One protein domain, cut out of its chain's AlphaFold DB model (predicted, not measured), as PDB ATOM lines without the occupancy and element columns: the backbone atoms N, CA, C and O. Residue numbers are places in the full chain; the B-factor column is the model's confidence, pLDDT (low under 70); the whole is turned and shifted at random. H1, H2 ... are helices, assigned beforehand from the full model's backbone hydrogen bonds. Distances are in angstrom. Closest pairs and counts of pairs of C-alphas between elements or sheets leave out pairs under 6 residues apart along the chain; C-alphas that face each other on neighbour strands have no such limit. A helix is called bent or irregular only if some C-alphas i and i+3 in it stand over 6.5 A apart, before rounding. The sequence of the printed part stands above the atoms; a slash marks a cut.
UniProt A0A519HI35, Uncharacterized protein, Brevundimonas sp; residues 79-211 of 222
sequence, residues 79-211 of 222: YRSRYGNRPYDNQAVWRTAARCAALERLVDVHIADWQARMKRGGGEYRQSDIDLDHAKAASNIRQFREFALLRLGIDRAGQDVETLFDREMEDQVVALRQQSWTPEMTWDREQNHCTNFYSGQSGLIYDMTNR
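What this domain is: This is residues 79 to 211 of the 222 residues of an uncharacterized protein of Brevundimonas sp (UniProt A0A519HI35). What shape do these coordinates make? H1 is the core of an all-helix body, with H4, H5 and H3b, one arm of the long bent helix H3, packed round it. At one end H2 and the other arm, H3a, make a loose two-helix arm, and short H6 crosses H3b towards the opposite end. What is its make-up and size? The printed part has 133 residues, with six named helices in the order H1 to H6 and no named strand. It is compact, with a radius of gyration of the C-alphas of 16.0 A, yet elongated, spanning 54 by 31 by 27 A.

How they stand to each other: Where is the hub? It is H3, residues 127 to 155, touching four helices; by its hydrogen bonds it was assigned as one helix, but it is bent, with C-alphas 135 and 138 6.6 A apart. Its arms H3a, residues 127 to 135, and H3b, residues 138 to 155, stand at a shallow tilt of 25 degrees. What touches its arms? H1, residues 93 to 104, touches H3b, closest C-alphas Trp 94 and Ala 148 at 4.4 A, opposite ways at a shallow tilt of 17 degrees. H6, residues 202 to 209, touches residues 147 to 151 of H3b alone, closest C-alphas Phe 147 and Ile 205 at 6.5 A, only just about perpendicular at 73 degrees. H2, residues 107 to 121, forms a helical hairpin with H3a but only just touches it, with 3 pairs of C-alphas within 8 A, the closest Ile 111 and Ile 130 at 6.9 A. What else touches H1? H4, residues 161 to 178, does, closest C-alphas Ala 98 and Met 169 at 4.9 A, at a steep tilt of 54 degrees. H5, residues 187 to 200, does too, closest C-alphas Cys 100 and Cys 194 at 5.6 A; H4 and H5 are apart. Are the helix backbones complete? Every O i to N i+4 pair is within hydrogen-bond range in H1, H2, H3a, H4, H5 and H6, and 13 of 14 in H3b.

Where its parts are: Where do the helices begin and end? H1 begins at C-alpha 93 (-18.240, 33.683, 17.967), and H6 ends at C-alpha 209 (-26.452, 45.523, 22.664). How long are the longer ones? From first to last C-alpha, H4 is 25.8 A, H3b 25.7 A and H2 21.0 A.

The domain as a whole: How far does it reach? The two C-alphas farthest apart, Gly 122 and Gly 158, are 55.2 A apart; the printed part has no cut and no long link. Where is confidence low? Residues 81 to 87, 180, 182 to 185 and 211 are under 70 in pLDDT.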
ATOM      1  N   TYR A  79     -13.670  33.024  18.830       78.31
ATOM      2  CA  TYR A  79     -13.590  32.816  20.265       78.31
ATOM      3  C   TYR A  79     -12.218  32.233  20.612       78.31
ATOM      4  O   TYR A  79     -11.777  31.255  20.011       78.31
ATOM      5  N   ARG A  80     -11.545  32.820  21.609       72.81
ATOM      6  CA  ARG A  80     -10.338  32.231  22.203       72.81
ATOM      7  C   ARG A  80     -10.491  32.031  23.692       72.81
ATOM      8  O   ARG A  80     -10.673  32.985  24.455       72.81
ATOM      9  N   SER A  81     -10.348  30.781  24.109       66.88
ATOM     10  CA  SER A  81     -10.315  30.444  25.523       66.88
ATOM     11  C   SER A  81      -9.018  30.951  26.148       66.88
ATOM     12  O   SER A  81      -7.927  30.666  25.662       66.88
ATOM     13  N   ARG A  82      -9.110  31.653  27.285       60.72
ATOM     14  CA  ARG A  82      -7.920  31.985  28.095       60.72
ATOM     15  C   ARG A  82      -7.254  30.750  28.708       60.72
ATOM     16  O   ARG A  82      -6.106  30.842  29.116       60.72
ATOM     17  N   TYR A  83      -7.977  29.636  28.792       58.03
ATOM     18  CA  TYR A  83      -7.576  28.459  29.561       58.03
ATOM     19  C   TYR A  83      -7.133  27.269  28.691       58.03
ATOM     20  O   TYR A  83      -6.861  26.212  29.243       58.03
ATOM     21  N   GLY A  84      -7.025  27.439  27.361       49.28
ATOM     22  CA  GLY A  84      -6.641  26.372  26.420       49.28
ATOM     23  C   GLY A  84      -7.679  25.238  26.309       49.28
ATOM     24  O   GLY A  84      -8.472  25.032  27.221       49.28
ATOM     25  N   ASN A  85      -7.725  24.540  25.166       51.12
ATOM     26  CA  ASN A  85      -8.562  23.349  24.913       51.12
ATOM     27  C   ASN A  85     -10.051  23.458  25.314       51.12
ATOM     28  O   ASN A  85     -10.582  22.627  26.048       51.12
ATOM     29  N   ARG A  86     -10.762  24.472  24.805       67.56
ATOM     30  CA  ARG A  86     -12.238  24.480  24.840       67.56
ATOM     31  C   ARG A  86     -12.798  24.056  23.481       67.56
ATOM     32  O   ARG A  86     -12.157  24.354  22.476       67.56
ATOM     33  N   PRO A  87     -13.994  23.436  23.428       68.19
ATOM     34  CA  PRO A  87     -14.593  22.949  22.177       68.19
ATOM     35  C   PRO A  87     -14.816  24.042  21.118       68.19
ATOM     36  O   PRO A  87     -15.012  23.723  19.952       68.19
ATOM     37  N   TYR A  88     -14.772  25.317  21.511       75.25
ATOM     38  CA  TYR A  88     -15.051  26.470  20.650       75.25
ATOM     39  C   TYR A  88     -13.802  27.282  20.288       75.25
ATOM     40  O   TYR A  88     -13.916  28.385  19.754       75.25
ATOM     41  N   ASP A  89     -12.602  26.818  20.652       77.12
ATOM     42  CA  ASP A  89     -11.389  27.593  20.398       77.12
ATOM     43  C   ASP A  89     -11.159  27.772  18.891       77.12
ATOM     44  O   ASP A  89     -11.201  26.818  18.117       77.12
ATOM     45  N   ASN A  90     -10.923  29.016  18.472       77.62
ATOM     46  CA  ASN A  90     -10.793  29.444  17.076       77.62
ATOM     47  C   ASN A  90     -12.065  29.288  16.216       77.62
ATOM     48  O   ASN A  90     -12.008  29.489  15.004       77.62
ATOM     49  N   GLN A  91     -13.221  29.002  16.820       85.88
ATOM     50  CA  GLN A  91     -14.511  29.034  16.136       85.88
ATOM     51  C   GLN A  91     -15.053  30.465  16.076       85.88
ATOM     52  O   GLN A  91     -14.866  31.245  17.011       85.88
ATOM     53  N   ALA A  92     -15.777  30.802  15.004       88.38
ATOM     54  CA  ALA A  92     -16.523  32.052  14.936       88.38
ATOM     55  C   ALA A  92     -17.463  32.197  16.149       88.38
ATOM     56  O   ALA A  92     -18.181  31.263  16.527       88.38
ATOM     57  N   VAL A  93     -17.464  33.380  16.757       88.00
ATOM     58  CA  VAL A  93     -18.240  33.683  17.967       88.00
ATOM     59  C   VAL A  93     -19.740  33.458  17.734       88.00
ATOM     60  O   VAL A  93     -20.409  32.859  18.575       88.00
ATOM     61  N   TRP A  94     -20.260  33.846  16.565       90.31
ATOM     62  CA  TRP A  94     -21.668  33.640  16.214       90.31
ATOM     63  C   TRP A  94     -22.030  32.152  16.060       90.31
ATOM     64  O   TRP A  94     -23.095  31.738  16.511       90.31
ATOM     65  N   ARG A  95     -21.131  31.319  15.511       92.44
ATOM     66  CA  ARG A  95     -21.340  29.860  15.423       92.44
ATOM     67  C   ARG A  95     -21.333  29.200  16.793       92.44
ATOM     68  O   ARG A  95     -22.095  28.273  17.041       92.44
ATOM     69  N   THR A  96     -20.487  29.692  17.693       92.25
ATOM     70  CA  THR A  96     -20.464  29.217  19.082       92.25
ATOM     71  C   THR A  96     -21.797  29.515  19.773       92.25
ATOM     72  O   THR A  96     -22.364  28.643  20.426       92.25
ATOM     73  N   ALA A  97     -22.348  30.714  19.565       92.56
ATOM     74  CA  ALA A  97     -23.677  31.067  20.056       92.56
ATOM     75  C   ALA A  97     -24.785  30.202  19.426       92.56
ATOM     76  O   ALA A  97     -25.657  29.728  20.149       92.56
ATOM     77  N   ALA A  98     -24.720  29.922  18.119       94.88
ATOM     78  CA  ALA A  98     -25.650  29.005  17.453       94.88
ATOM     79  C   ALA A  98     -25.594  27.590  18.050       94.88
ATOM     80  O   ALA A  98     -26.638  27.005  18.329       94.88
ATOM     81  N   ARG A  99     -24.393  27.068  18.344       93.12
ATOM     82  CA  ARG A  99     -24.228  25.780  19.035       93.12
ATOM     83  C   ARG A  99     -24.839  25.790  20.437       93.12
ATOM     84  O   ARG A  99     -25.472  24.813  20.818       93.12
ATOM     85  N   CYS A 100     -24.695  26.878  21.188       92.88
ATOM     86  CA  CYS A 100     -25.312  27.000  22.510       92.88
ATOM     87  C   CYS A 100     -26.840  27.120  22.451       92.88
ATOM     88  O   CYS A 100     -27.530  26.503  23.254       92.88
ATOM     89  N   ALA A 101     -27.389  27.829  21.463       94.81
ATOM     90  CA  ALA A 101     -28.830  27.833  21.216       94.81
ATOM     91  C   ALA A 101     -29.342  26.438  20.812       94.81
ATOM     92  O   ALA A 101     -30.400  26.000  21.262       94.81
ATOM     93  N   ALA A 102     -28.588  25.732  19.966       93.44
ATOM     94  CA  ALA A 102     -28.896  24.369  19.548       93.44
ATOM     95  C   ALA A 102     -28.855  23.382  20.718       93.44
ATOM     96  O   ALA A 102     -29.707  22.497  20.777       93.44
ATOM     97  N   LEU A 103     -27.911  23.563  21.652       92.31
ATOM     98  CA  LEU A 103     -27.870  22.826  22.908       92.31
ATOM     99  C   LEU A 103     -29.192  23.022  23.638       92.31
ATOM    100  O   LEU A 103     -29.935  22.063  23.715       92.31
ATOM    101  N   GLU A 104     -29.559  24.249  24.016       93.00
ATOM    102  CA  GLU A 104     -30.801  24.574  24.746       93.00
ATOM    103  C   GLU A 104     -32.084  24.024  24.094       93.00
ATOM    104  O   GLU A 104     -33.037  23.656  24.778       93.00
ATOM    105  N   ARG A 105     -32.115  23.899  22.761       91.75
ATOM    106  CA  ARG A 105     -33.244  23.301  22.027       91.75
ATOM    107  C   ARG A 105     -33.395  21.789  22.242       91.75
ATOM    108  O   ARG A 105     -34.430  21.219  21.906       91.75
ATOM    109  N   LEU A 106     -32.376  21.138  22.789       90.00
ATOM    110  CA  LEU A 106     -32.339  19.719  23.128       90.00
ATOM    111  C   LEU A 106     -32.506  19.470  24.640       90.00
ATOM    112  O   LEU A 106     -32.116  18.403  25.112       90.00
ATOM    113  N   VAL A 107     -33.099  20.406  25.398       88.44
ATOM    114  CA  VAL A 107     -33.300  20.280  26.860       88.44
ATOM    115  C   VAL A 107     -34.048  19.000  27.252       88.44
ATOM    116  O   VAL A 107     -33.711  18.357  28.244       88.44
ATOM    117  N   ASP A 108     -34.969  18.539  26.408       84.56
ATOM    118  CA  ASP A 108     -35.704  17.286  26.611       84.56
ATOM    119  C   ASP A 108     -34.770  16.063  26.653       84.56
ATOM    120  O   ASP A 108     -35.008  15.112  27.399       84.56
ATOM    121  N   VAL A 109     -33.681  16.085  25.872       82.69
ATOM    122  CA  VAL A 109     -32.671  15.014  25.855       82.69
ATOM    123  C   VAL A 109     -31.907  14.989  27.178       82.69
ATOM    124  O   VAL A 109     -31.672  13.912  27.727       82.69
ATOM    125  N   HIS A 110     -31.562  16.160  27.720       84.06
ATOM    126  CA  HIS A 110     -30.936  16.275  29.038       84.06
ATOM    127  C   HIS A 110     -31.841  15.742  30.144       84.06
ATOM    128  O   HIS A 110     -31.408  14.921  30.952       84.06
ATOM    129  N   ILE A 111     -33.104  16.166  30.140       85.00
ATOM    130  CA  ILE A 111     -34.118  15.712  31.086       85.00
ATOM    131  C   ILE A 111     -34.252  14.185  31.045       85.00
ATOM    132  O   ILE A 111     -34.236  13.542  32.097       85.00
ATOM    133  N   ALA A 112     -34.306  13.588  29.850       82.62
ATOM    134  CA  ALA A 112     -34.389  12.140  29.689       82.62
ATOM    135  C   ALA A 112     -33.145  11.401  30.227       82.62
ATOM    136  O   ALA A 112     -33.287  10.400  30.938       82.62
ATOM    137  N   ASP A 113     -31.929  11.885  29.939       80.12
ATOM    138  CA  ASP A 113     -30.696  11.298  30.491       80.12
ATOM    139  C   ASP A 113     -30.659  11.418  32.019       80.12
ATOM    140  O   ASP A 113     -30.359  10.451  32.729       80.12
ATOM    141  N   TRP A 114     -31.037  12.581  32.549       81.56
ATOM    142  CA  TRP A 114     -31.050  12.817  33.982       81.56
ATOM    143  C   TRP A 114     -32.043  11.899  34.704       81.56
ATOM    144  O   TRP A 114     -31.666  11.239  35.678       81.56
ATOM    145  N   GLN A 115     -33.262  11.743  34.179       82.19
ATOM    146  CA  GLN A 115     -34.238  10.762  34.673       82.19
ATOM    147  C   GLN A 115     -33.659   9.338  34.679       82.19
ATOM    148  O   GLN A 115     -33.779   8.612  35.672       82.19
ATOM    149  N   ALA A 116     -32.976   8.934  33.602       81.56
ATOM    150  CA  ALA A 116     -32.346   7.619  33.501       81.56
ATOM    151  C   ALA A 116     -31.189   7.430  34.501       81.56
ATOM    152  O   ALA A 116     -30.981   6.324  35.013       81.56
ATOM    153  N   ARG A 117     -30.422   8.485  34.807       81.06
ATOM    154  CA  ARG A 117     -29.368   8.469  35.837       81.06
ATOM    155  C   ARG A 117     -29.951   8.342  37.242       81.06
ATOM    156  O   ARG A 117     -29.484   7.488  37.993       81.06
ATOM    157  N   MET A 118     -30.989   9.111  37.571       85.06
ATOM    158  CA  MET A 118     -31.648   9.047  38.884       85.06
ATOM    159  C   MET A 118     -32.261   7.668  39.134       85.06
ATOM    160  O   MET A 118     -32.012   7.065  40.178       85.06
ATOM    161  N   LYS A 119     -32.927   7.095  38.120       84.19
ATOM    162  CA  LYS A 119     -33.466   5.727  38.173       84.19
ATOM    163  C   LYS A 119     -32.390   4.669  38.450       84.19
ATOM    164  O   LYS A 119     -32.656   3.712  39.170       84.19
ATOM    165  N   ARG A 120     -31.181   4.822  37.892       85.12
ATOM    166  CA  ARG A 120     -30.048   3.905  38.132       85.12
ATOM    167  C   ARG A 120     -29.400   4.099  39.504       85.12
ATOM    168  O   ARG A 120     -28.973   3.121  40.104       85.12
ATOM    169  N   GLY A 121     -29.307   5.340  39.976       84.00
ATOM    170  CA  GLY A 121     -28.659   5.698  41.241       84.00
ATOM    171  C   GLY A 121     -29.552   5.606  42.482       84.00
ATOM    172  O   GLY A 121     -29.075   5.893  43.573       84.00
ATOM    173  N   GLY A 122     -30.833   5.246  42.331       81.69
ATOM    174  CA  GLY A 122     -31.801   5.210  43.436       81.69
ATOM    175  C   GLY A 122     -32.208   6.594  43.956       81.69
ATOM    176  O   GLY A 122     -32.746   6.698  45.055       81.69
ATOM    177  N   GLY A 123     -31.933   7.654  43.191       82.19
ATOM    178  CA  GLY A 123     -32.314   9.021  43.529       82.19
ATOM    179  C   GLY A 123     -33.735   9.347  43.073       82.19
ATOM    180  O   GLY A 123     -34.220   8.808  42.078       82.19
ATOM    181  N   GLU A 124     -34.387  10.269  43.779       77.62
ATOM    182  CA  GLU A 124     -35.703  10.783  43.396       77.62
ATOM    183  C   GLU A 124     -35.575  11.966  42.435       77.62
ATOM    184  O   GLU A 124     -34.768  12.876  42.627       77.62
ATOM    185  N   TYR A 125     -36.396  11.943  41.396       78.62
ATOM    186  CA  TYR A 125     -36.441  12.944  40.348       78.62
ATOM    187  C   TYR A 125     -37.596  13.932  40.589       78.62
ATOM    188  O   TYR A 125     -38.718  13.492  40.842       78.62
ATOM    189  N   ARG A 126     -37.349  15.252  40.522       84.88
ATOM    190  CA  ARG A 126     -38.323  16.297  40.908       84.88
ATOM    191  C   ARG A 126     -38.857  17.083  39.709       84.88
ATOM    192  O   ARG A 126     -38.094  17.663  38.947       84.88
ATOM    193  N   GLN A 127     -40.184  17.185  39.608       83.31
ATOM    194  CA  GLN A 127     -40.865  17.922  38.532       83.31
ATOM    195  C   GLN A 127     -40.522  19.421  38.510       83.31
ATOM    196  O   GLN A 127     -40.422  20.009  37.441       83.31
ATOM    197  N   SER A 128     -40.280  20.038  39.672       83.69
ATOM    198  CA  SER A 128     -39.903  21.456  39.756       83.69
ATOM    199  C   SER A 128     -38.647  21.797  38.954       83.69
ATOM    200  O   SER A 128     -38.516  22.919  38.470       83.69
ATOM    201  N   ASP A 129     -37.729  20.838  38.823       81.69
ATOM    202  CA  ASP A 129     -36.451  21.050  38.151       81.69
ATOM    203  C   ASP A 129     -36.631  20.984  36.623       81.69
ATOM    204  O   ASP A 129     -36.092  21.833  35.917       81.69
ATOM    205  N   ILE A 130     -37.499  20.083  36.123       82.00
ATOM    206  CA  ILE A 130     -37.973  20.080  34.720       82.00
ATOM    207  C   ILE A 130     -38.530  21.445  34.360       82.00
ATOM    208  O   ILE A 130     -38.110  22.062  33.381       82.00
ATOM    209  N   ASP A 131     -39.520  21.890  35.134       80.94
ATOM    210  CA  ASP A 131     -40.297  23.074  34.791       80.94
ATOM    211  C   ASP A 131     -39.379  24.300  34.722       80.94
ATOM    212  O   ASP A 131     -39.523  25.150  33.840       80.94
ATOM    213  N   LEU A 132     -38.381  24.357  35.611       86.75
ATOM    214  CA  LEU A 132     -37.364  25.397  35.624       86.75
ATOM    215  C   LEU A 132     -36.464  25.365  34.381       86.75
ATOM    216  O   LEU A 132     -36.204  26.424  33.801       86.75
ATOM    217  N   ASP A 133     -35.984  24.191  33.974       82.94
ATOM    218  CA  ASP A 133     -35.094  24.051  32.818       82.94
ATOM    219  C   ASP A 133     -35.825  24.365  31.507       82.94
ATOM    220  O   ASP A 133     -35.343  25.171  30.704       82.94
ATOM    221  N   HIS A 134     -37.047  23.854  31.331       85.12
ATOM    222  CA  HIS A 134     -37.892  24.207  30.188       85.12
ATOM    223  C   HIS A 134     -38.213  25.705  30.140       85.12
ATOM    224  O   HIS A 134     -38.157  26.317  29.069       85.12
ATOM    225  N   ALA A 135     -38.532  26.318  31.287       87.44
ATOM    226  CA  ALA A 135     -38.842  27.745  31.348       87.44
ATOM    227  C   ALA A 135     -37.645  28.620  30.933       87.44
ATOM    228  O   ALA A 135     -37.832  29.678  30.324       87.44
ATOM    229  N   LYS A 136     -36.414  28.185  31.229       88.81
ATOM    230  CA  LYS A 136     -35.187  28.911  30.868       88.81
ATOM    231  C   LYS A 136     -34.772  28.704  29.414       88.81
ATOM    232  O   LYS A 136     -34.312  29.669  28.800       88.81
ATOM    233  N   ALA A 137     -34.976  27.514  28.849       87.06
ATOM    234  CA  ALA A 137     -34.492  27.154  27.513       87.06
ATOM    235  C   ALA A 137     -34.887  28.183  26.439       87.06
ATOM    236  O   ALA A 137     -34.040  28.710  25.716       87.06
ATOM    237  N   ALA A 138     -36.167  28.573  26.387       87.81
ATOM    238  CA  ALA A 138     -36.646  29.558  25.414       87.81
ATOM    239  C   ALA A 138     -35.982  30.939  25.577       87.81
ATOM    240  O   ALA A 138     -35.740  31.634  24.590       87.81
ATOM    241  N   SER A 139     -35.689  31.351  26.813       88.19
ATOM    242  CA  SER A 139     -34.981  32.606  27.084       88.19
ATOM    243  C   SER A 139     -33.522  32.534  26.645       88.19
ATOM    244  O   SER A 139     -33.036  33.462  26.000       88.19
ATOM    245  N   ASN A 140     -32.842  31.427  26.939       88.94
ATOM    246  CA  ASN A 140     -31.440  31.233  26.580       88.94
ATOM    247  C   ASN A 140     -31.261  31.196  25.056       88.94
ATOM    248  O   ASN A 140     -30.392  31.884  24.522       88.94
ATOM    249  N   ILE A 141     -32.143  30.490  24.335       91.25
ATOM    250  CA  ILE A 141     -32.154  30.468  22.861       91.25
ATOM    251  C   ILE A 141     -32.256  31.889  22.294       91.25
ATOM    252  O   ILE A 141     -31.484  32.247  21.404       91.25
ATOM    253  N   ARG A 142     -33.172  32.718  22.819       91.12
ATOM    254  CA  ARG A 142     -33.312  34.115  22.376       91.12
ATOM    255  C   ARG A 142     -32.042  34.923  22.622       91.12
ATOM    256  O   ARG A 142     -31.585  35.598  21.708       91.12
ATOM    257  N   GLN A 143     -31.442  34.810  23.807       89.19
ATOM    258  CA  GLN A 143     -30.212  35.536  24.139       89.19
ATOM    259  C   GLN A 143     -29.047  35.170  23.211       89.19
ATOM    260  O   GLN A 143     -28.329  36.054  22.739       89.19
ATOM    261  N   PHE A 144     -28.860  33.880  22.918       91.50
ATOM    262  CA  PHE A 144     -27.827  33.441  21.981       91.50
ATOM    263  C   PHE A 144     -28.113  33.902  20.549       91.50
ATOM    264  O   PHE A 144     -27.186  34.342  19.866       91.50
ATOM    265  N   ARG A 145     -29.379  33.851  20.111       93.88
ATOM    266  CA  ARG A 145     -29.800  34.353  18.796       93.88
ATOM    267  C   ARG A 145     -29.497  35.840  18.653       93.88
ATOM    268  O   ARG A 145     -28.803  36.218  17.719       93.88
ATOM    269  N   GLU A 146     -29.984  36.675  19.567       91.12
ATOM    270  CA  GLU A 146     -29.800  38.132  19.510       91.12
ATOM    271  C   GLU A 146     -28.322  38.509  19.393       91.12
ATOM    272  O   GLU A 146     -27.932  39.282  18.519       91.12
ATOM    273  N   PHE A 147     -27.483  37.894  20.225       87.88
ATOM    274  CA  PHE A 147     -26.043  38.095  20.176       87.88
ATOM    275  C   PHE A 147     -25.427  37.665  18.836       87.88
ATOM    276  O   PHE A 147     -24.624  38.403  18.257       87.88
ATOM    277  N   ALA A 148     -25.797  36.490  18.325       90.62
ATOM    278  CA  ALA A 148     -25.269  35.982  17.067       90.62
ATOM    279  C   ALA A 148     -25.673  36.854  15.872       90.62
ATOM    280  O   ALA A 148     -24.833  37.122  15.015       90.62
ATOM    281  N   LEU A 149     -26.920  37.333  15.834       91.38
ATOM    282  CA  LEU A 149     -27.419  38.207  14.770       91.38
ATOM    283  C   LEU A 149     -26.721  39.567  14.777       91.38
ATOM    284  O   LEU A 149     -26.315  40.046  13.719       91.38
ATOM    285  N   LEU A 150     -26.518  40.163  15.959       85.88
ATOM    286  CA  LEU A 150     -25.736  41.396  16.089       85.88
ATOM    287  C   LEU A 150     -24.323  41.206  15.533       85.88
ATOM    288  O   LEU A 150     -23.843  42.046  14.773       85.88
ATOM    289  N   ARG A 151     -23.680  40.077  15.855       85.56
ATOM    290  CA  ARG A 151     -22.328  39.801  15.372       85.56
ATOM    291  C   ARG A 151     -22.279  39.540  13.867       85.56
ATOM    292  O   ARG A 151     -21.437  40.113  13.181       85.56
ATOM    293  N   LEU A 152     -23.187  38.717  13.348       86.12
ATOM    294  CA  LEU A 152     -23.303  38.438  11.916       86.12
ATOM    295  C   LEU A 152     -23.564  39.713  11.107       86.12
ATOM    296  O   LEU A 152     -23.014  39.858  10.021       86.12
ATOM    297  N   GLY A 153     -24.344  40.657  11.640       83.31
ATOM    298  CA  GLY A 153     -24.580  41.950  10.992       83.31
ATOM    299  C   GLY A 153     -23.311  42.791  10.809       83.31
ATOM    300  O   GLY A 153     -23.245  43.591   9.877       83.31
ATOM    301  N   ILE A 154     -22.302  42.587  11.662       79.56
ATOM    302  CA  ILE A 154     -20.988  43.237  11.571       79.56
ATOM    303  C   ILE A 154     -20.067  42.445  10.635       79.56
ATOM    304  O   ILE A 154     -19.518  43.014   9.694       79.56
ATOM    305  N   ASP A 155     -19.925  41.138  10.873       79.31
ATOM    306  CA  ASP A 155     -19.001  40.263  10.133       79.31
ATOM    307  C   ASP A 155     -19.394  40.086   8.668       79.31
ATOM    308  O   ASP A 155     -18.550  39.959   7.782       79.31
ATOM    309  N   ARG A 156     -20.700  40.054   8.411       81.50
ATOM    310  CA  ARG A 156     -21.287  39.643   7.135       81.50
ATOM    311  C   ARG A 156     -22.337  40.641   6.669       81.50
ATOM    312  O   ARG A 156     -23.452  40.276   6.295       81.50
ATOM    313  N   ALA A 157     -21.968  41.919   6.692       78.62
ATOM    314  CA  ALA A 157     -22.838  43.013   6.276       78.62
ATOM    315  C   ALA A 157     -23.440  42.776   4.874       78.62
ATOM    316  O   ALA A 157     -22.741  42.410   3.927       78.62
ATOM    317  N   GLY A 158     -24.752  42.994   4.748       77.44
ATOM    318  CA  GLY A 158     -25.497  42.799   3.499       77.44
ATOM    319  C   GLY A 158     -25.938  41.357   3.220       77.44
ATOM    320  O   GLY A 158     -26.578  41.119   2.197       77.44
ATOM    321  N   GLN A 159     -25.631  40.404   4.104       87.38
ATOM    322  CA  GLN A 159     -26.174  39.046   4.038       87.38
ATOM    323  C   GLN A 159     -27.470  38.913   4.846       87.38
ATOM    324  O   GLN A 159     -27.737  39.692   5.761       87.38
ATOM    325  N   ASP A 160     -28.261  37.892   4.520       93.25
ATOM    326  CA  ASP A 160     -29.407  37.477   5.330       93.25
ATOM    327  C   ASP A 160     -28.914  36.733   6.581       93.25
ATOM    328  O   ASP A 160     -28.705  35.516   6.586       93.25
ATOM    329  N   VAL A 161     -28.654  37.512   7.629       91.50
ATOM    330  CA  VAL A 161     -28.071  37.028   8.886       91.50
ATOM    331  C   VAL A 161     -29.011  36.114   9.668       91.50
ATOM    332  O   VAL A 161     -28.531  35.227  10.372       91.50
ATOM    333  N   GLU A 162     -30.328  36.281   9.525       93.62
ATOM    334  CA  GLU A 162     -31.316  35.429  10.195       93.62
ATOM    335  C   GLU A 162     -31.305  34.030   9.593       93.62
ATOM    336  O   GLU A 162     -31.089  33.055  10.314       93.62
ATOM    337  N   THR A 163     -31.404  33.938   8.264       94.88
ATOM    338  CA  THR A 163     -31.337  32.654   7.557       94.88
ATOM    339  C   THR A 163     -30.008  31.936   7.800       94.88
ATOM    340  O   THR A 163     -29.976  30.709   7.925       94.88
ATOM    341  N   LEU A 164     -28.894  32.675   7.880       93.88
ATOM    342  CA  LEU A 164     -27.584  32.097   8.199       93.88
ATOM    343  C   LEU A 164     -27.540  31.507   9.608       93.88
ATOM    344  O   LEU A 164     -27.052  30.388   9.779       93.88
ATOM    345  N   PHE A 165     -28.048  32.239  10.602       95.31
ATOM    346  CA  PHE A 165     -28.105  31.749  11.973       95.31
ATOM    347  C   PHE A 165     -29.018  30.529  12.098       95.31
ATOM    348  O   PHE A 165     -28.619  29.541  12.706       95.31
ATOM    349  N   ASP A 166     -30.211  30.576  11.502       95.56
ATOM    350  CA  ASP A 166     -31.181  29.482  11.574       95.56
ATOM    351  C   ASP A 166     -30.640  28.199  10.948       95.56
ATOM    352  O   ASP A 166     -30.752  27.126  11.542       95.56
ATOM    353  N   ARG A 167     -29.970  28.309   9.796       96.94
ATOM    354  CA  ARG A 167     -29.305  27.165   9.166       96.94
ATOM    355  C   ARG A 167     -28.225  26.572  10.065       96.94
ATOM    356  O   ARG A 167     -28.229  25.369  10.296       96.94
ATOM    357  N   GLU A 168     -27.328  27.404  10.589       95.69
ATOM    358  CA  GLU A 168     -26.267  26.928  11.480       95.69
ATOM    359  C   GLU A 168     -26.857  26.314  12.760       95.69
ATOM    360  O   GLU A 168     -26.364  25.292  13.223       95.69
ATOM    361  N   MET A 169     -27.924  26.885  13.328       95.25
ATOM    362  CA  MET A 169     -28.582  26.327  14.510       95.25
ATOM    363  C   MET A 169     -29.124  24.918  14.233       95.25
ATOM    364  O   MET A 169     -28.895  24.019  15.041       95.25
ATOM    365  N   GLU A 170     -29.798  24.700  13.103       95.06
ATOM    366  CA  GLU A 170     -30.291  23.371  12.718       95.06
ATOM    367  C   GLU A 170     -29.137  22.386  12.461       95.06
ATOM    368  O   GLU A 170     -29.167  21.258  12.962       95.06
ATOM    369  N   ASP A 171     -28.070  22.821  11.783       94.69
ATOM    370  CA  ASP A 171     -26.870  22.004  11.567       94.69
ATOM    371  C   ASP A 171     -26.228  21.585  12.904       94.69
ATOM    372  O   ASP A 171     -25.852  20.423  13.096       94.69
ATOM    373  N   GLN A 172     -26.157  22.503  13.875       92.56
ATOM    374  CA  GLN A 172     -25.644  22.215  15.215       92.56
ATOM    375  C   GLN A 172     -26.578  21.293  16.009       92.56
ATOM    376  O   GLN A 172     -26.085  20.429  16.732       92.56
ATOM    377  N   VAL A 173     -27.904  21.411  15.862       90.88
ATOM    378  CA  VAL A 173     -28.864  20.469  16.468       90.88
ATOM    379  C   VAL A 173     -28.619  19.055  15.942       90.88
ATOM    380  O   VAL A 173     -28.559  18.105  16.727       90.88
ATOM    381  N   VAL A 174     -28.438  18.900  14.627       90.81
ATOM    382  CA  VAL A 174     -28.122  17.603  14.011       90.81
ATOM    383  C   VAL A 174     -26.791  17.069  14.538       90.81
ATOM    384  O   VAL A 174     -26.727  15.914  14.963       90.81
ATOM    385  N   ALA A 175     -25.752  17.905  14.579       87.81
ATOM    386  CA  ALA A 175     -24.438  17.514  15.083       87.81
ATOM    387  C   ALA A 175     -24.484  17.081  16.558       87.81
ATOM    388  O   ALA A 175     -23.920  16.049  16.916       87.81
ATOM    389  N   LEU A 176     -25.187  17.825  17.417       85.69
ATOM    390  CA  LEU A 176     -25.346  17.507  18.840       85.69
ATOM    391  C   LEU A 176     -26.135  16.212  19.065       85.69
ATOM    392  O   LEU A 176     -25.816  15.453  19.972       85.69
ATOM    393  N   ARG A 177     -27.132  15.912  18.225       84.56
ATOM    394  CA  ARG A 177     -27.867  14.636  18.293       84.56
ATOM    395  C   ARG A 177     -27.018  13.426  17.902       84.56
ATOM    396  O   ARG A 177     -27.296  12.327  18.369       84.56
ATOM    397  N   GLN A 178     -26.020  13.616  17.042       84.25
ATOM    398  CA  GLN A 178     -25.082  12.561  16.645       84.25
ATOM    399  C   GLN A 178     -23.970  12.338  17.677       84.25
ATOM    400  O   GLN A 178     -23.347  11.275  17.680       84.25
ATOM    401  N   GLN A 179     -23.708  13.319  18.548       78.25
ATOM    402  CA  GLN A 179     -22.773  13.149  19.655       78.25
ATOM    403  C   GLN A 179     -23.361  12.139  20.645       78.25
ATOM    404  O   GLN A 179     -24.513  12.245  21.063       78.25
ATOM    405  N   SER A 180     -22.578  11.121  21.005       65.50
ATOM    406  CA  SER A 180     -22.990  10.186  22.043       65.50
ATOM    407  C   SER A 180     -23.030  10.922  23.382       65.50
ATOM    408  O   SER A 180     -22.004  11.352  23.907       65.50
ATOM    409  N   TRP A 181     -24.227  11.051  23.950       70.19
ATOM    410  CA  TRP A 181     -24.423  11.503  25.326       70.19
ATOM    411  C   TRP A 181     -23.950  10.390  26.262       70.19
ATOM    412  O   TRP A 181     -24.712   9.517  26.676       70.19
ATOM    413  N   THR A 182     -22.641  10.332  26.497       61.66
ATOM    414  CA  THR A 182     -22.059   9.398  27.462       61.66
ATOM    415  C   THR A 182     -22.164   9.986  28.869       61.66
ATOM    416  O   THR A 182     -22.279  11.201  29.028       61.66
ATOM    417  N   PRO A 183     -22.030   9.165  29.927       51.31
ATOM    418  CA  PRO A 183     -21.897   9.677  31.293       51.31
ATOM    419  C   PRO A 183     -20.737  10.673  31.478       51.31
ATOM    420  O   PRO A 183     -20.721  11.417  32.453       51.31
ATOM    421  N   GLU A 184     -19.767  10.679  30.557       55.25
ATOM    422  CA  GLU A 184     -18.637  11.607  30.527       55.25
ATOM    423  C   GLU A 184     -18.959  12.868  29.698       55.25
ATOM    424  O   GLU A 184     -18.563  13.956  30.106       55.25
ATOM    425  N   MET A 185     -19.681  12.756  28.570       64.19
ATOM    426  CA  MET A 185     -20.236  13.845  27.736       64.19
ATOM    427  C   MET A 185     -21.677  14.173  28.150       64.19
ATOM    428  O   MET A 185     -22.623  13.894  27.421       64.19
ATOM    429  N   THR A 186     -21.856  14.776  29.327       74.31
ATOM    430  CA  THR A 186     -23.182  15.217  29.778       74.31
ATOM    431  C   THR A 186     -23.516  16.622  29.283       74.31
ATOM    432  O   THR A 186     -22.634  17.461  29.077       74.31
ATOM    433  N   TRP A 187     -24.816  16.892  29.162       83.31
ATOM    434  CA  TRP A 187     -25.373  18.230  28.954       83.31
ATOM    435  C   TRP A 187     -24.749  19.279  29.873       83.31
ATOM    436  O   TRP A 187     -24.309  20.313  29.389       83.31
ATOM    437  N   ASP A 188     -24.613  18.982  31.169       80.50
ATOM    438  CA  ASP A 188     -24.041  19.904  32.158       80.50
ATOM    439  C   ASP A 188     -22.659  20.417  31.749       80.50
ATOM    440  O   ASP A 188     -22.310  21.572  31.994       80.50
ATOM    441  N   ARG A 189     -21.842  19.572  31.113       83.56
ATOM    442  CA  ARG A 189     -20.517  19.978  30.652       83.56
ATOM    443  C   ARG A 189     -20.596  20.930  29.462       83.56
ATOM    444  O   ARG A 189     -19.934  21.966  29.490       83.56
ATOM    445  N   GLU A 190     -21.401  20.614  28.451       85.75
ATOM    446  CA  GLU A 190     -21.615  21.514  27.307       85.75
ATOM    447  C   GLU A 190     -22.270  22.829  27.762       85.75
ATOM    448  O   GLU A 190     -21.845  23.910  27.361       85.75
ATOM    449  N   GLN A 191     -23.207  22.760  28.705       86.44
ATOM    450  CA  GLN A 191     -23.866  23.916  29.299       86.44
ATOM    451  C   GLN A 191     -22.880  24.797  30.073       86.44
ATOM    452  O   GLN A 191     -22.903  26.027  29.966       86.44
ATOM    453  N   ASN A 192     -21.942  24.186  30.801       85.81
ATOM    454  CA  ASN A 192     -20.834  24.898  31.426       85.81
ATOM    455  C   ASN A 192     -19.926  25.556  30.381       85.81
ATOM    456  O   ASN A 192     -19.445  26.670  30.604       85.81
ATOM    457  N   HIS A 193     -19.679  24.916  29.237       86.62
ATOM    458  CA  HIS A 193     -18.938  25.539  28.140       86.62
ATOM    459  C   HIS A 193     -19.688  26.747  27.564       86.62
ATOM    460  O   HIS A 193     -19.069  27.800  27.403       86.62
ATOM    461  N   CYS A 194     -21.000  26.647  27.353       88.00
ATOM    462  CA  CYS A 194     -21.844  27.749  26.887       88.00
ATOM    463  C   CYS A 194     -21.923  28.911  27.882       88.00
ATOM    464  O   CYS A 194     -21.748  30.071  27.505       88.00
ATOM    465  N   THR A 195     -22.064  28.612  29.172       86.50
ATOM    466  CA  THR A 195     -22.043  29.615  30.248       86.50
ATOM    467  C   THR A 195     -20.704  30.350  30.291       86.50
ATOM    468  O   THR A 195     -20.646  31.577  30.368       86.50
ATOM    469  N   ASN A 196     -19.603  29.605  30.193       84.56
ATOM    470  CA  ASN A 196     -18.254  30.157  30.170       84.56
ATOM    471  C   ASN A 196     -17.939  30.960  28.899       84.56
ATOM    472  O   ASN A 196     -17.114  31.880  28.920       84.56
ATOM    473  N   PHE A 197     -18.530  30.572  27.773       85.88
ATOM    474  CA  PHE A 197     -18.478  31.340  26.542       85.88
ATOM    475  C   PHE A 197     -19.181  32.684  26.741       85.88
ATOM    476  O   PHE A 197     -18.544  33.722  26.569       85.88
ATOM    477  N   TYR A 198     -20.440  32.662  27.188       83.00
ATOM    478  CA  TYR A 198     -21.259  33.861  27.356       83.00
ATOM    479  C   TYR A 198     -20.644  34.836  28.368       83.00
ATOM    480  O   TYR A 198     -20.469  36.017  28.070       83.00
ATOM    481  N   SER A 199     -20.196  34.343  29.528       82.44
ATOM    482  CA  SER A 199     -19.509  35.175  30.527       82.44
ATOM    483  C   SER A 199     -18.206  35.774  29.987       82.44
ATOM    484  O   SER A 199     -17.922  36.955  30.205       82.44
ATOM    485  N   GLY A 200     -17.449  34.995  29.208       79.12
ATOM    486  CA  GLY A 200     -16.235  35.446  28.532       79.12
ATOM    487  C   GLY A 200     -16.474  36.480  27.428       79.12
ATOM    488  O   GLY A 200     -15.530  37.185  27.069       79.12
ATOM    489  N   GLN A 201     -17.699  36.580  26.903       78.62
ATOM    490  CA  GLN A 201     -18.114  37.572  25.907       78.62
ATOM    491  C   GLN A 201     -18.948  38.718  26.503       78.62
ATOM    492  O   GLN A 201     -19.376  39.585  25.753       78.62
ATOM    493  N   SER A 202     -19.157  38.775  27.822       77.31
ATOM    494  CA  SER A 202     -20.039  39.761  28.479       77.31
ATOM    495  C   SER A 202     -19.791  41.217  28.067       77.31
ATOM    496  O   SER A 202     -20.744  41.928  27.761       77.31
ATOM    497  N   GLY A 203     -18.530  41.653  27.994       75.69
ATOM    498  CA  GLY A 203     -18.187  43.002  27.523       75.69
ATOM    499  C   GLY A 203     -18.551  43.237  26.054       75.69
ATOM    500  O   GLY A 203     -19.111  44.270  25.717       75.69
ATOM    501  N   LEU A 204     -18.314  42.244  25.194       76.75
ATOM    502  CA  LEU A 204     -18.681  42.316  23.779       76.75
ATOM    503  C   LEU A 204     -20.204  42.331  23.590       76.75
ATOM    504  O   LEU A 204     -20.721  43.124  22.810       76.75
ATOM    505  N   ILE A 205     -20.920  41.470  24.319       76.75
ATOM    506  CA  ILE A 205     -22.387  41.444  24.346       76.75
ATOM    507  C   ILE A 205     -22.902  42.826  24.750       76.75
ATOM    508  O   ILE A 205     -23.705  43.409  24.029       76.75
ATOM    509  N   TYR A 206     -22.391  43.380  25.853       78.38
ATOM    510  CA  TYR A 206     -22.775  44.704  26.335       78.38
ATOM    511  C   TYR A 206     -22.529  45.802  25.292       78.38
ATOM    512  O   TYR A 206     -23.432  46.600  25.033       78.38
ATOM    513  N   ASP A 207     -21.348  45.842  24.673       75.69
ATOM    514  CA  ASP A 207     -21.013  46.835  23.647       75.69
ATOM    515  C   ASP A 207     -21.991  46.749  22.464       75.69
ATOM    516  O   ASP A 207     -22.626  47.748  22.108       75.69
ATOM    517  N   MET A 208     -22.204  45.545  21.924       76.19
ATOM    518  CA  MET A 208     -23.087  45.322  20.777       76.19
ATOM    519  C   MET A 208     -24.556  45.631  21.086       76.19
ATOM    520  O   MET A 208     -25.218  46.298  20.288       76.19
ATOM    521  N   THR A 209     -25.073  45.215  22.246       73.88
ATOM    522  CA  THR A 209     -26.452  45.523  22.664       73.88
ATOM    523  C   THR A 209     -26.672  47.033  22.788       73.88
ATOM    524  O   THR A 209     -27.737  47.536  22.432       73.88
ATOM    525  N   ASN A 210     -25.653  47.783  23.216       73.88
ATOM    526  CA  ASN A 210     -25.701  49.243  23.299       73.88
ATOM    527  C   ASN A 210     -25.335  49.950  21.982       73.88
ATOM    528  O   ASN A 210     -25.186  51.174  21.974       73.88
ATOM    529  N   ARG A 211     -25.172  49.205  20.876       68.44
ATOM    530  CA  ARG A 211     -24.704  49.706  19.569       68.44
ATOM    531  C   ARG A 211     -23.397  50.495  19.662       68.44
ATOM    532  O   ARG A 211     -23.133  51.382  18.848       68.44
TER     533      ARG A 211